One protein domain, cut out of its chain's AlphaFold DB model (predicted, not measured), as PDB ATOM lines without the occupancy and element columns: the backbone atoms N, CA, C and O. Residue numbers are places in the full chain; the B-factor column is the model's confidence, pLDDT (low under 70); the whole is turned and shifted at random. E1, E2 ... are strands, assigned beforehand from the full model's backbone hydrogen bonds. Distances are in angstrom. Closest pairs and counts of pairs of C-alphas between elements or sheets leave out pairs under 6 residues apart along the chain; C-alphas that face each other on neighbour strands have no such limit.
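Overview. This is residues 2 to 71 of the 145 residues of the protein "AsnC family protein" of Paenarthrobacter sp. YJN-5 (UniProt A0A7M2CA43). What is the shape? There is little regular structure: two small, separate sheets, E1 E3 E2 antiparallel and E4 E5 parallel, lie toward opposite ends, and unnamed residues 24 to 43 loop out between them. What makes it up? The printed part has 70 residues and no named helix; strands E1 to E5 hold 21, under half, class all strand. It is loose, radius of gyration of the C-alphas 13.8 A, spanning 38 by 32 by 18 A.

Arrangement. How is the first sheet paired? E1, residues 2 to 5, and E2, residues 12 to 14, are edge strands antiparallel to inner E3, residues 17 to 23. Within hydrogen-bond range are N 4 and O 21, 3.0 A, and N 22 and O 12, 2.8 A; E2 and E3 form a hairpin. And the second? E4, residues 44 to 47, is parallel to E5, residues 59 to 61; N 47 and O 60, 2.8 A, are within hydrogen-bond range.

Along the chain. Where does E1 begin? At C-alpha 2, (-14.917, 7.345, -28.687). Where does E5 end? At C-alpha 61, (-27.136, -4.245, -32.222). Which strand is longest? E3, 13.5 A.

Size, cuts and confidence. Which links are long? E3 to E4 and E4 to E5; the printed part has no cut. Where is confidence low? pLDDT is under 70 at residues 2 to 9 and 65 to 66.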
ATOM      1  N   VAL A   2     -15.186   7.615 -30.108       65.38
ATOM      2  CA  VAL A   2     -14.917   7.345 -28.687       65.38
ATOM      3  C   VAL A   2     -13.480   7.760 -28.379       65.38
ATOM      4  O   VAL A   2     -12.581   7.486 -29.171       65.38
ATOM      5  N   LEU A   3     -13.282   8.443 -27.248       61.19
ATOM      6  CA  LEU A   3     -11.952   8.763 -26.733       61.19
ATOM      7  C   LEU A   3     -11.458   7.596 -25.888       61.19
ATOM      8  O   LEU A   3     -12.130   7.198 -24.935       61.19
ATOM      9  N   VAL A   4     -10.293   7.061 -26.230       62.94
ATOM     10  CA  VAL A   4      -9.642   5.978 -25.484       62.94
ATOM     11  C   VAL A   4      -8.291   6.482 -25.004       62.94
ATOM     12  O   VAL A   4      -7.555   7.076 -25.784       62.94
ATOM     13  N   GLU A   5      -7.967   6.292 -23.725       65.31
ATOM     14  CA  GLU A   5      -6.655   6.675 -23.195       65.31
ATOM     15  C   GLU A   5      -5.566   5.812 -23.854       65.31
ATOM     16  O   GLU A   5      -5.646   4.581 -23.885       65.31
ATOM     17  N   GLY A   6      -4.609   6.485 -24.486       60.16
ATOM     18  CA  GLY A   6      -3.743   5.943 -25.521       60.16
ATOM     19  C   GLY A   6      -2.682   4.986 -24.996       60.16
ATOM     20  O   GLY A   6      -1.817   5.362 -24.208       60.16
ATOM     21  N   VAL A   7      -2.691   3.763 -25.530       54.78
ATOM     22  CA  VAL A   7      -1.545   2.836 -25.474       54.78
ATOM     23  C   VAL A   7      -1.315   2.142 -26.830       54.78
ATOM     24  O   VAL A   7      -0.337   1.417 -26.983       54.78
ATOM     25  N   SER A   8      -2.179   2.343 -27.841       67.06
ATOM     26  CA  SER A   8      -2.126   1.534 -29.068       67.06
ATOM     27  C   SER A   8      -1.169   2.076 -30.135       67.06
ATOM     28  O   SER A   8      -0.513   1.280 -30.803       67.06
ATOM     29  N   GLY A   9      -1.079   3.405 -30.300       67.88
ATOM     30  CA  GLY A   9      -0.325   4.042 -31.385       67.88
ATOM     31  C   GLY A   9      -0.982   3.917 -32.764       67.88
ATOM     32  O   GLY A   9      -0.400   4.360 -33.753       67.88
ATOM     33  N   ASN A  10      -2.180   3.327 -32.842       77.56
ATOM     34  CA  ASN A  10      -2.841   2.966 -34.098       77.56
ATOM     35  C   ASN A  10      -3.869   4.005 -34.573       77.56
ATOM     36  O   ASN A  10      -4.399   3.872 -35.672       77.56
ATOM     37  N   TYR A  11      -4.150   5.034 -33.768       82.06
ATOM     38  CA  TYR A  11      -5.220   6.001 -34.018       82.06
ATOM     39  C   TYR A  11      -4.748   7.450 -33.853       82.06
ATOM     40  O   TYR A  11      -3.753   7.744 -33.189       82.06
ATOM     41  N   VAL A  12      -5.494   8.383 -34.451       84.56
ATOM     42  CA  VAL A  12      -5.217   9.824 -34.362       84.56
ATOM     43  C   VAL A  12      -5.411  10.301 -32.922       84.56
ATOM     44  O   VAL A  12      -6.413   9.978 -32.290       84.56
ATOM     45  N   ARG A  13      -4.480  11.098 -32.390       83.75
ATOM     46  CA  ARG A  13      -4.627  11.687 -31.050       83.75
ATOM     47  C   ARG A  13      -5.680  12.790 -31.026       83.75
ATOM     48  O   ARG A  13      -5.815  13.549 -31.985       83.75
ATOM     49  N   HIS A  14      -6.384  12.918 -29.907       81.38
ATOM     50  CA  HIS A  14      -7.321  14.013 -29.700       81.38
ATOM     51  C   HIS A  14      -6.563  15.352 -29.632       81.38
ATOM     52  O   HIS A  14      -5.602  15.455 -28.863       81.38
ATOM     53  N   PRO A  15      -6.985  16.383 -30.392       81.56
ATOM     54  CA  PRO A  15      -6.233  17.634 -30.535       81.56
ATOM     55  C   PRO A  15      -6.012  18.351 -29.198       81.56
ATOM     56  O   PRO A  15      -4.904  18.799 -28.916       81.56
ATOM     57  N   ASP A  16      -7.034  18.366 -28.341       85.00
ATOM     58  CA  ASP A  16      -6.992  19.063 -27.047       85.00
ATOM     59  C   ASP A  16      -6.695  18.132 -25.861       85.00
ATOM     60  O   ASP A  16      -6.544  18.576 -24.727       85.00
ATOM     61  N   ALA A  17      -6.630  16.819 -26.103       79.56
ATOM     62  CA  ALA A  17      -6.483  15.808 -25.058       79.56
ATOM     63  C   ALA A  17      -5.472  14.755 -25.515       79.56
ATOM     64  O   ALA A  17      -5.817  13.617 -25.804       79.56
ATOM     65  N   SER A  18      -4.205  15.159 -25.601       77.75
ATOM     66  CA  SER A  18      -3.117  14.382 -26.219       77.75
ATOM     67  C   SER A  18      -2.860  12.990 -25.618       77.75
ATOM     68  O   SER A  18      -2.214  12.167 -26.266       77.75
ATOM     69  N   ALA A  19      -3.372  12.717 -24.413       81.38
ATOM     70  CA  ALA A  19      -3.375  11.392 -23.792       81.38
ATOM     71  C   ALA A  19      -4.409  10.429 -24.407       81.38
ATOM     72  O   ALA A  19      -4.388   9.245 -24.094       81.38
ATOM     73  N   PHE A  20      -5.306  10.910 -25.269       79.69
ATOM     74  CA  PHE A  20      -6.402  10.137 -25.841       79.69
ATOM     75  C   PHE A  20      -6.247   9.958 -27.346       79.69
ATOM     76  O   PHE A  20      -5.818  10.856 -28.071       79.69
ATOM     77  N   GLU A  21      -6.663   8.791 -27.810       83.75
ATOM     78  CA  GLU A  21      -6.807   8.419 -29.207       83.75
ATOM     79  C   GLU A  21      -8.286   8.474 -29.627       83.75
ATOM     80  O   GLU A  21      -9.196   8.190 -28.841       83.75
ATOM     81  N   ILE A  22      -8.513   8.866 -30.879       82.25
ATOM     82  CA  ILE A  22      -9.806   8.951 -31.553       82.25
ATOM     83  C   ILE A  22     -10.048   7.634 -32.288       82.25
ATOM     84  O   ILE A  22      -9.448   7.384 -33.331       82.25
ATOM     85  N   VAL A  23     -10.955   6.810 -31.762       82.31
ATOM     86  CA  VAL A  23     -11.367   5.567 -32.427       82.31
ATOM     87  C   VAL A  23     -12.630   5.830 -33.259       82.31
ATOM     88  O   VAL A  23     -13.619   6.359 -32.715       82.31
ATOM     89  N   PRO A  24     -12.621   5.497 -34.566       82.75
ATOM     90  CA  PRO A  24     -13.814   5.520 -35.401       82.75
ATOM     91  C   PRO A  24     -14.921   4.639 -34.818       82.75
ATOM     92  O   PRO A  24     -14.673   3.576 -34.251       82.75
ATOM     93  N   ASP A  25     -16.173   5.085 -34.924       82.31
ATOM     94  CA  ASP A  25     -17.287   4.339 -34.331       82.31
ATOM     95  C   ASP A  25     -17.458   2.958 -34.962       82.31
ATOM     96  O   ASP A  25     -17.872   2.026 -34.284       82.31
ATOM     97  N   ASP A  26     -17.166   2.803 -36.247       82.19
ATOM     98  CA  ASP A  26     -17.247   1.539 -36.975       82.19
ATOM     99  C   ASP A  26     -16.232   0.492 -36.497       82.19
ATOM    100  O   ASP A  26     -16.551  -0.696 -36.553       82.19
ATOM    101  N   GLU A  27     -15.109   0.913 -35.914       85.25
ATOM    102  CA  GLU A  27     -14.093   0.028 -35.324       85.25
ATOM    103  C   GLU A  27     -14.425  -0.427 -33.891       85.25
ATOM    104  O   GLU A  27     -13.793  -1.334 -33.342       85.25
ATOM    105  N   VAL A  28     -15.463   0.142 -33.266       87.12
ATOM    106  CA  VAL A  28     -15.910  -0.288 -31.935       87.12
ATOM    107  C   VAL A  28     -16.619  -1.640 -32.022       87.12
ATOM    108  O   VAL A  28     -17.788  -1.742 -32.405       87.12
ATOM    109  N   ILE A  29     -15.917  -2.683 -31.579       90.62
ATOM    110  CA  ILE A  29     -16.410  -4.068 -31.557       90.62
ATOM    111  C   ILE A  29     -17.264  -4.410 -30.324       90.62
ATOM    112  O   ILE A  29     -17.852  -5.492 -30.267       90.62
ATOM    113  N   GLY A  30     -17.337  -3.523 -29.327       93.44
ATOM    114  CA  GLY A  30     -18.165  -3.725 -28.141       93.44
ATOM    115  C   GLY A  30     -17.679  -3.008 -26.881       93.44
ATOM    116  O   GLY A  30     -16.858  -2.097 -26.951       93.44
ATOM    117  N   TRP A  31     -18.190  -3.432 -25.722       94.75
ATOM    118  CA  TRP A  31     -18.039  -2.739 -24.438       94.75
ATOM    119  C   TRP A  31     -17.849  -3.723 -23.282       94.75
ATOM    120  O   TRP A  31     -18.302  -4.862 -23.336       94.75
ATOM    121  N   ARG A  32     -17.201  -3.287 -22.202       95.88
ATOM    122  CA  ARG A  32     -17.135  -4.020 -20.929       95.88
ATOM    123  C   ARG A  32     -16.861  -3.055 -19.786       95.88
ATOM    124  O   ARG A  32     -16.301  -1.984 -20.011       95.88
ATOM    125  N   ALA A  33     -17.209  -3.450 -18.567       96.19
ATOM    126  CA  ALA A  33     -16.777  -2.727 -17.378       96.19
ATOM    127  C   ALA A  33     -15.335  -3.096 -17.009       96.19
ATOM    128  O   ALA A  33     -14.912  -4.244 -17.166       96.19
ATOM    129  N   VAL A  34     -14.612  -2.127 -16.460       94.94
ATOM    130  CA  VAL A  34     -13.338  -2.332 -15.770       94.94
ATOM    131  C   VAL A  34     -13.437  -1.711 -14.383       94.94
ATOM    132  O   VAL A  34     -14.112  -0.699 -14.192       94.94
ATOM    133  N   CYS A  35     -12.802  -2.337 -13.403       95.44
ATOM    134  CA  CYS A  35     -12.748  -1.842 -12.035       95.44
ATOM    135  C   CYS A  35     -11.302  -1.501 -11.667       95.44
ATOM    136  O   CYS A  35     -10.377  -2.210 -12.058       95.44
ATOM    137  N   ALA A  36     -11.106  -0.464 -10.850       93.25
ATOM    138  CA  ALA A  36      -9.782  -0.051 -10.376       93.25
ATOM    139  C   ALA A  36      -9.044  -1.143  -9.572       93.25
ATOM    140  O   ALA A  36      -7.828  -1.088  -9.435       93.25
ATOM    141  N   CYS A  37      -9.754  -2.163  -9.073       93.19
ATOM    142  CA  CYS A  37      -9.150  -3.336  -8.433       93.19
ATOM    143  C   CYS A  37      -8.532  -4.344  -9.426       93.19
ATOM    144  O   CYS A  37      -8.037  -5.385  -9.002       93.19
ATOM    145  N   GLY A  38      -8.600  -4.075 -10.734       95.75
ATOM    146  CA  GLY A  38      -8.109  -4.957 -11.795       95.75
ATOM    147  C   GLY A  38      -9.152  -5.932 -12.346       95.75
ATOM    148  O   GLY A  38      -8.853  -6.677 -13.275       95.75
ATOM    149  N   TRP A  39     -10.383  -5.938 -11.822       97.12
ATOM    150  CA  TRP A  39     -11.453  -6.752 -12.398       97.12
ATOM    151  C   TRP A  39     -11.858  -6.240 -13.779       97.12
ATOM    152  O   TRP A  39     -12.097  -5.046 -13.978       97.12
ATOM    153  N   ILE A  40     -11.977  -7.175 -14.717       97.31
ATOM    154  CA  ILE A  40     -12.418  -6.934 -16.085       97.31
ATOM    155  C   ILE A  40     -13.700  -7.736 -16.290       97.31
ATOM    156  O   ILE A  40     -13.707  -8.959 -16.143       97.31
ATOM    157  N   GLY A  41     -14.785  -7.041 -16.617       96.88
ATOM    158  CA  GLY A  41     -16.078  -7.660 -16.863       96.88
ATOM    159  C   GLY A  41     -16.147  -8.417 -18.194       96.88
ATOM    160  O   GLY A  41     -15.267  -8.275 -19.051       96.88
ATOM    161  N   PRO A  42     -17.214  -9.209 -18.398       97.38
ATOM    162  CA  PRO A  42     -17.468  -9.874 -19.670       97.38
ATOM    163  C   PRO A  42     -17.557  -8.882 -20.837       97.38
ATOM    164  O   PRO A  42     -18.026  -7.754 -20.684       97.38
ATOM    165  N   MET A  43     -17.151  -9.327 -22.026       97.19
ATOM    166  CA  MET A  43     -17.306  -8.541 -23.247       97.19
ATOM    167  C   MET A  43     -18.762  -8.562 -23.724       97.19
ATOM    168  O   MET A  43     -19.338  -9.632 -23.918       97.19
ATOM    169  N   TRP A  44     -19.317  -7.378 -23.959       97.56
ATOM    170  CA  TRP A  44     -20.528  -7.163 -24.738       97.56
ATOM    171  C   TRP A  44     -20.149  -6.854 -26.173       97.56
ATOM    172  O   TRP A  44     -19.569  -5.809 -26.441       97.56
ATOM    173  N   THR A  45     -20.463  -7.758 -27.091       96.44
ATOM    174  CA  THR A  45     -20.071  -7.656 -28.497       96.44
ATOM    175  C   THR A  45     -21.119  -6.891 -29.294       96.44
ATOM    176  O   THR A  45     -22.324  -7.154 -29.190       96.44
ATOM    177  N   ARG A  46     -20.663  -5.968 -30.140       93.19
ATOM    178  CA  ARG A  46     -21.526  -5.277 -31.093       93.19
ATOM    179  C   ARG A  46     -21.869  -6.207 -32.255       93.19
ATOM    180  O   ARG A  46     -20.990  -6.753 -32.913       93.19
ATOM    181  N   ALA A  47     -23.157  -6.395 -32.501       92.56
ATOM    182  CA  ALA A  47     -23.672  -7.100 -33.661       92.56
ATOM    183  C   ALA A  47     -23.664  -6.196 -34.898       92.56
ATOM    184  O   ALA A  47     -23.865  -4.985 -34.788       92.56
ATOM    185  N   ASN A  48     -23.505  -6.798 -36.077       87.81
ATOM    186  CA  ASN A  48     -23.532  -6.066 -37.345       87.81
ATOM    187  C   ASN A  48     -24.963  -5.812 -37.822       87.81
ATOM    188  O   ASN A  48     -25.229  -4.805 -38.470       87.81
ATOM    189  N   LEU A  49     -25.884  -6.728 -37.504       91.06
ATOM    190  CA  LEU A  49     -27.282  -6.667 -37.928       91.06
ATOM    191  C   LEU A  49     -28.222  -6.756 -36.724       91.06
ATOM    192  O   LEU A  49     -27.963  -7.498 -35.779       91.06
ATOM    193  N   SER A  50     -29.367  -6.072 -36.797       91.88
ATOM    194  CA  SER A  50     -30.392  -6.091 -35.741       91.88
ATOM    195  C   SER A  50     -30.884  -7.497 -35.403       91.88
ATOM    196  O   SER A  50     -31.025  -7.841 -34.236       91.88
ATOM    197  N   ARG A  51     -31.059  -8.352 -36.417       95.25
ATOM    198  CA  ARG A  51     -31.477  -9.759 -36.261       95.25
ATOM    199  C   ARG A  51     -30.485 -10.645 -35.500       95.25
ATOM    200  O   ARG A  51     -30.828 -11.763 -35.143       95.25
ATOM    201  N   GLU A  52     -29.248 -10.190 -35.322       95.38
ATOM    202  CA  GLU A  52     -28.203 -10.921 -34.601       95.38
ATOM    203  C   GLU A  52     -28.124 -10.513 -33.124       95.38
ATOM    204  O   GLU A  52     -27.282 -11.034 -32.390       95.38
ATOM    205  N   GLU A  53     -28.950  -9.558 -32.684       95.75
ATOM    206  CA  GLU A  53     -29.026  -9.185 -31.280       95.75
ATOM    207  C   GLU A  53     -29.454 -10.381 -30.420       95.75
ATOM    208  O   GLU A  53     -30.442 -11.064 -30.683       95.75
ATOM    209  N   ASN A  54     -28.689 -10.616 -29.358       97.06
ATOM    210  CA  ASN A  54     -28.937 -11.647 -28.368       97.06
ATOM    211  C   ASN A  54     -28.357 -11.188 -27.024       97.06
ATOM    212  O   ASN A  54     -27.213 -11.490 -26.670       97.06
ATOM    213  N   LEU A  55     -29.154 -10.425 -26.271       95.44
ATOM    214  CA  LEU A  55     -28.733  -9.857 -24.987       95.44
ATOM    215  C   LEU A  55     -28.300 -10.919 -23.957       95.44
ATOM    216  O   LEU A  55     -27.307 -10.676 -23.271       95.44
ATOM    217  N   PRO A  56     -28.957 -12.094 -23.836       96.06
ATOM    218  CA  PRO A  56     -28.454 -13.183 -22.989       96.06
ATOM    219  C   PRO A  56     -27.028 -13.642 -23.327       96.06
ATOM    220  O   PRO A  56     -26.272 -14.000 -22.427       96.06
ATOM    221  N   GLN A  57     -26.638 -13.592 -24.603       96.81
ATOM    222  CA  GLN A  57     -25.280 -13.903 -25.068       96.81
ATOM    223  C   GLN A  57     -24.364 -12.670 -25.128       96.81
ATOM    224  O   GLN A  57     -23.279 -12.742 -25.700       96.81
ATOM    225  N   ARG A  58     -24.780 -11.541 -24.537       97.81
ATOM    226  CA  ARG A  58     -24.052 -10.260 -24.544       97.81
ATOM    227  C   ARG A  58     -23.760  -9.732 -25.944       97.81
ATOM    228  O   ARG A  58     -22.738  -9.097 -26.180       97.81
ATOM    229  N   ARG A  59     -24.665  -9.985 -26.884       97.31
ATOM    230  CA  ARG A  59     -24.586  -9.470 -28.247       97.31
ATOM    231  C   ARG A  59     -25.697  -8.454 -28.454       97.31
ATOM    232  O   ARG A  59     -26.859  -8.778 -28.232       97.31
ATOM    233  N   THR A  60     -25.363  -7.235 -28.859       95.44
ATOM    234  CA  THR A  60     -26.351  -6.159 -29.055       95.44
ATOM    235  C   THR A  60     -26.125  -5.445 -30.368       95.44
ATOM    236  O   THR A  60     -24.983  -5.233 -30.778       95.44
ATOM    237  N   PHE A  61     -27.210  -5.075 -31.035       92.31
ATOM    238  CA  PHE A  61     -27.136  -4.245 -32.222       92.31
ATOM    239  C   PHE A  61     -27.238  -2.774 -31.824       92.31
ATOM    240  O   PHE A  61     -28.188  -2.358 -31.165       92.31
ATOM    241  N   VAL A  62     -26.269  -1.975 -32.266       86.81
ATOM    242  CA  VAL A  62     -26.307  -0.519 -32.121       86.81
ATOM    243  C   VAL A  62     -26.373   0.075 -33.524       86.81
ATOM    244  O   VAL A  62     -25.425  -0.111 -34.291       86.81
ATOM    245  N   PRO A  63     -27.472   0.761 -33.893       78.81
ATOM    246  CA  PRO A  63     -27.557   1.410 -35.189       78.81
ATOM    247  C   PRO A  63     -26.493   2.506 -35.292       78.81
ATOM    248  O   PRO A  63     -26.221   3.224 -34.329       78.81
ATOM    249  N   PHE A  64     -25.903   2.655 -36.476       71.56
ATOM    250  CA  PHE A  64     -24.901   3.682 -36.733       71.56
ATOM    251  C   PHE A  64     -25.562   5.069 -36.792       71.56
ATOM    252  O   PHE A  64     -25.982   5.533 -37.847       71.56
ATOM    253  N   LEU A  65     -25.682   5.720 -35.635       68.56
ATOM    254  CA  LEU A  65     -26.237   7.074 -35.483       68.56
ATOM    255  C   LEU A  65     -25.143   8.114 -35.181       68.56
ATOM    256  O   LEU A  65     -25.392   9.125 -34.529       68.56
ATOM    257  N   GLY A  66     -23.906   7.844 -35.613       67.50
ATOM    258  CA  GLY A  66     -22.742   8.711 -35.385       67.50
ATOM    259  C   GLY A  66     -22.086   8.581 -34.004       67.50
ATOM    260  O   GLY A  66     -21.256   9.424 -33.658       67.50
ATOM    261  N   ARG A  67     -22.477   7.573 -33.202       74.06
ATOM    262  CA  ARG A  67     -21.800   7.150 -31.960       74.06
ATOM    263  C   ARG A  67     -21.970   5.648 -31.726       74.06
ATOM    264  O   ARG A  67     -23.096   5.156 -31.739       74.06
ATOM    265  N   ALA A  68     -20.886   4.935 -31.425       84.00
ATOM    266  CA  ALA A  68     -20.923   3.526 -31.023       84.00
ATOM    267  C   ALA A  68     -21.097   3.366 -29.501       84.00
ATOM    268  O   ALA A  68     -20.276   2.750 -28.818       84.00
ATOM    269  N   LEU A  69     -22.163   3.957 -28.959       85.94
ATOM    270  CA  LEU A  69     -22.512   3.823 -27.544       85.94
ATOM    271  C   LEU A  69     -23.421   2.607 -27.332       85.94
ATOM    272  O   LEU A  69     -24.297   2.361 -28.165       85.94
ATOM    273  N   PRO A  70     -23.252   1.856 -26.229       89.44
ATOM    274  CA  PRO A  70     -24.184   0.791 -25.904       89.44
ATOM    275  C   PRO A  70     -25.573   1.389 -25.647       89.44
ATOM    276  O   PRO A  70     -25.703   2.529 -25.196       89.44
ATOM    277  N   SER A  71     -26.629   0.615 -25.903       90.62
ATOM    278  CA  SER A  71     -27.977   1.015 -25.489       90.62
ATOM    279  C   SER A  71     -28.054   1.148 -23.964       90.62
ATOM    280  O   SER A  71     -27.309   0.488 -23.237       90.62
TER     281      SER A  71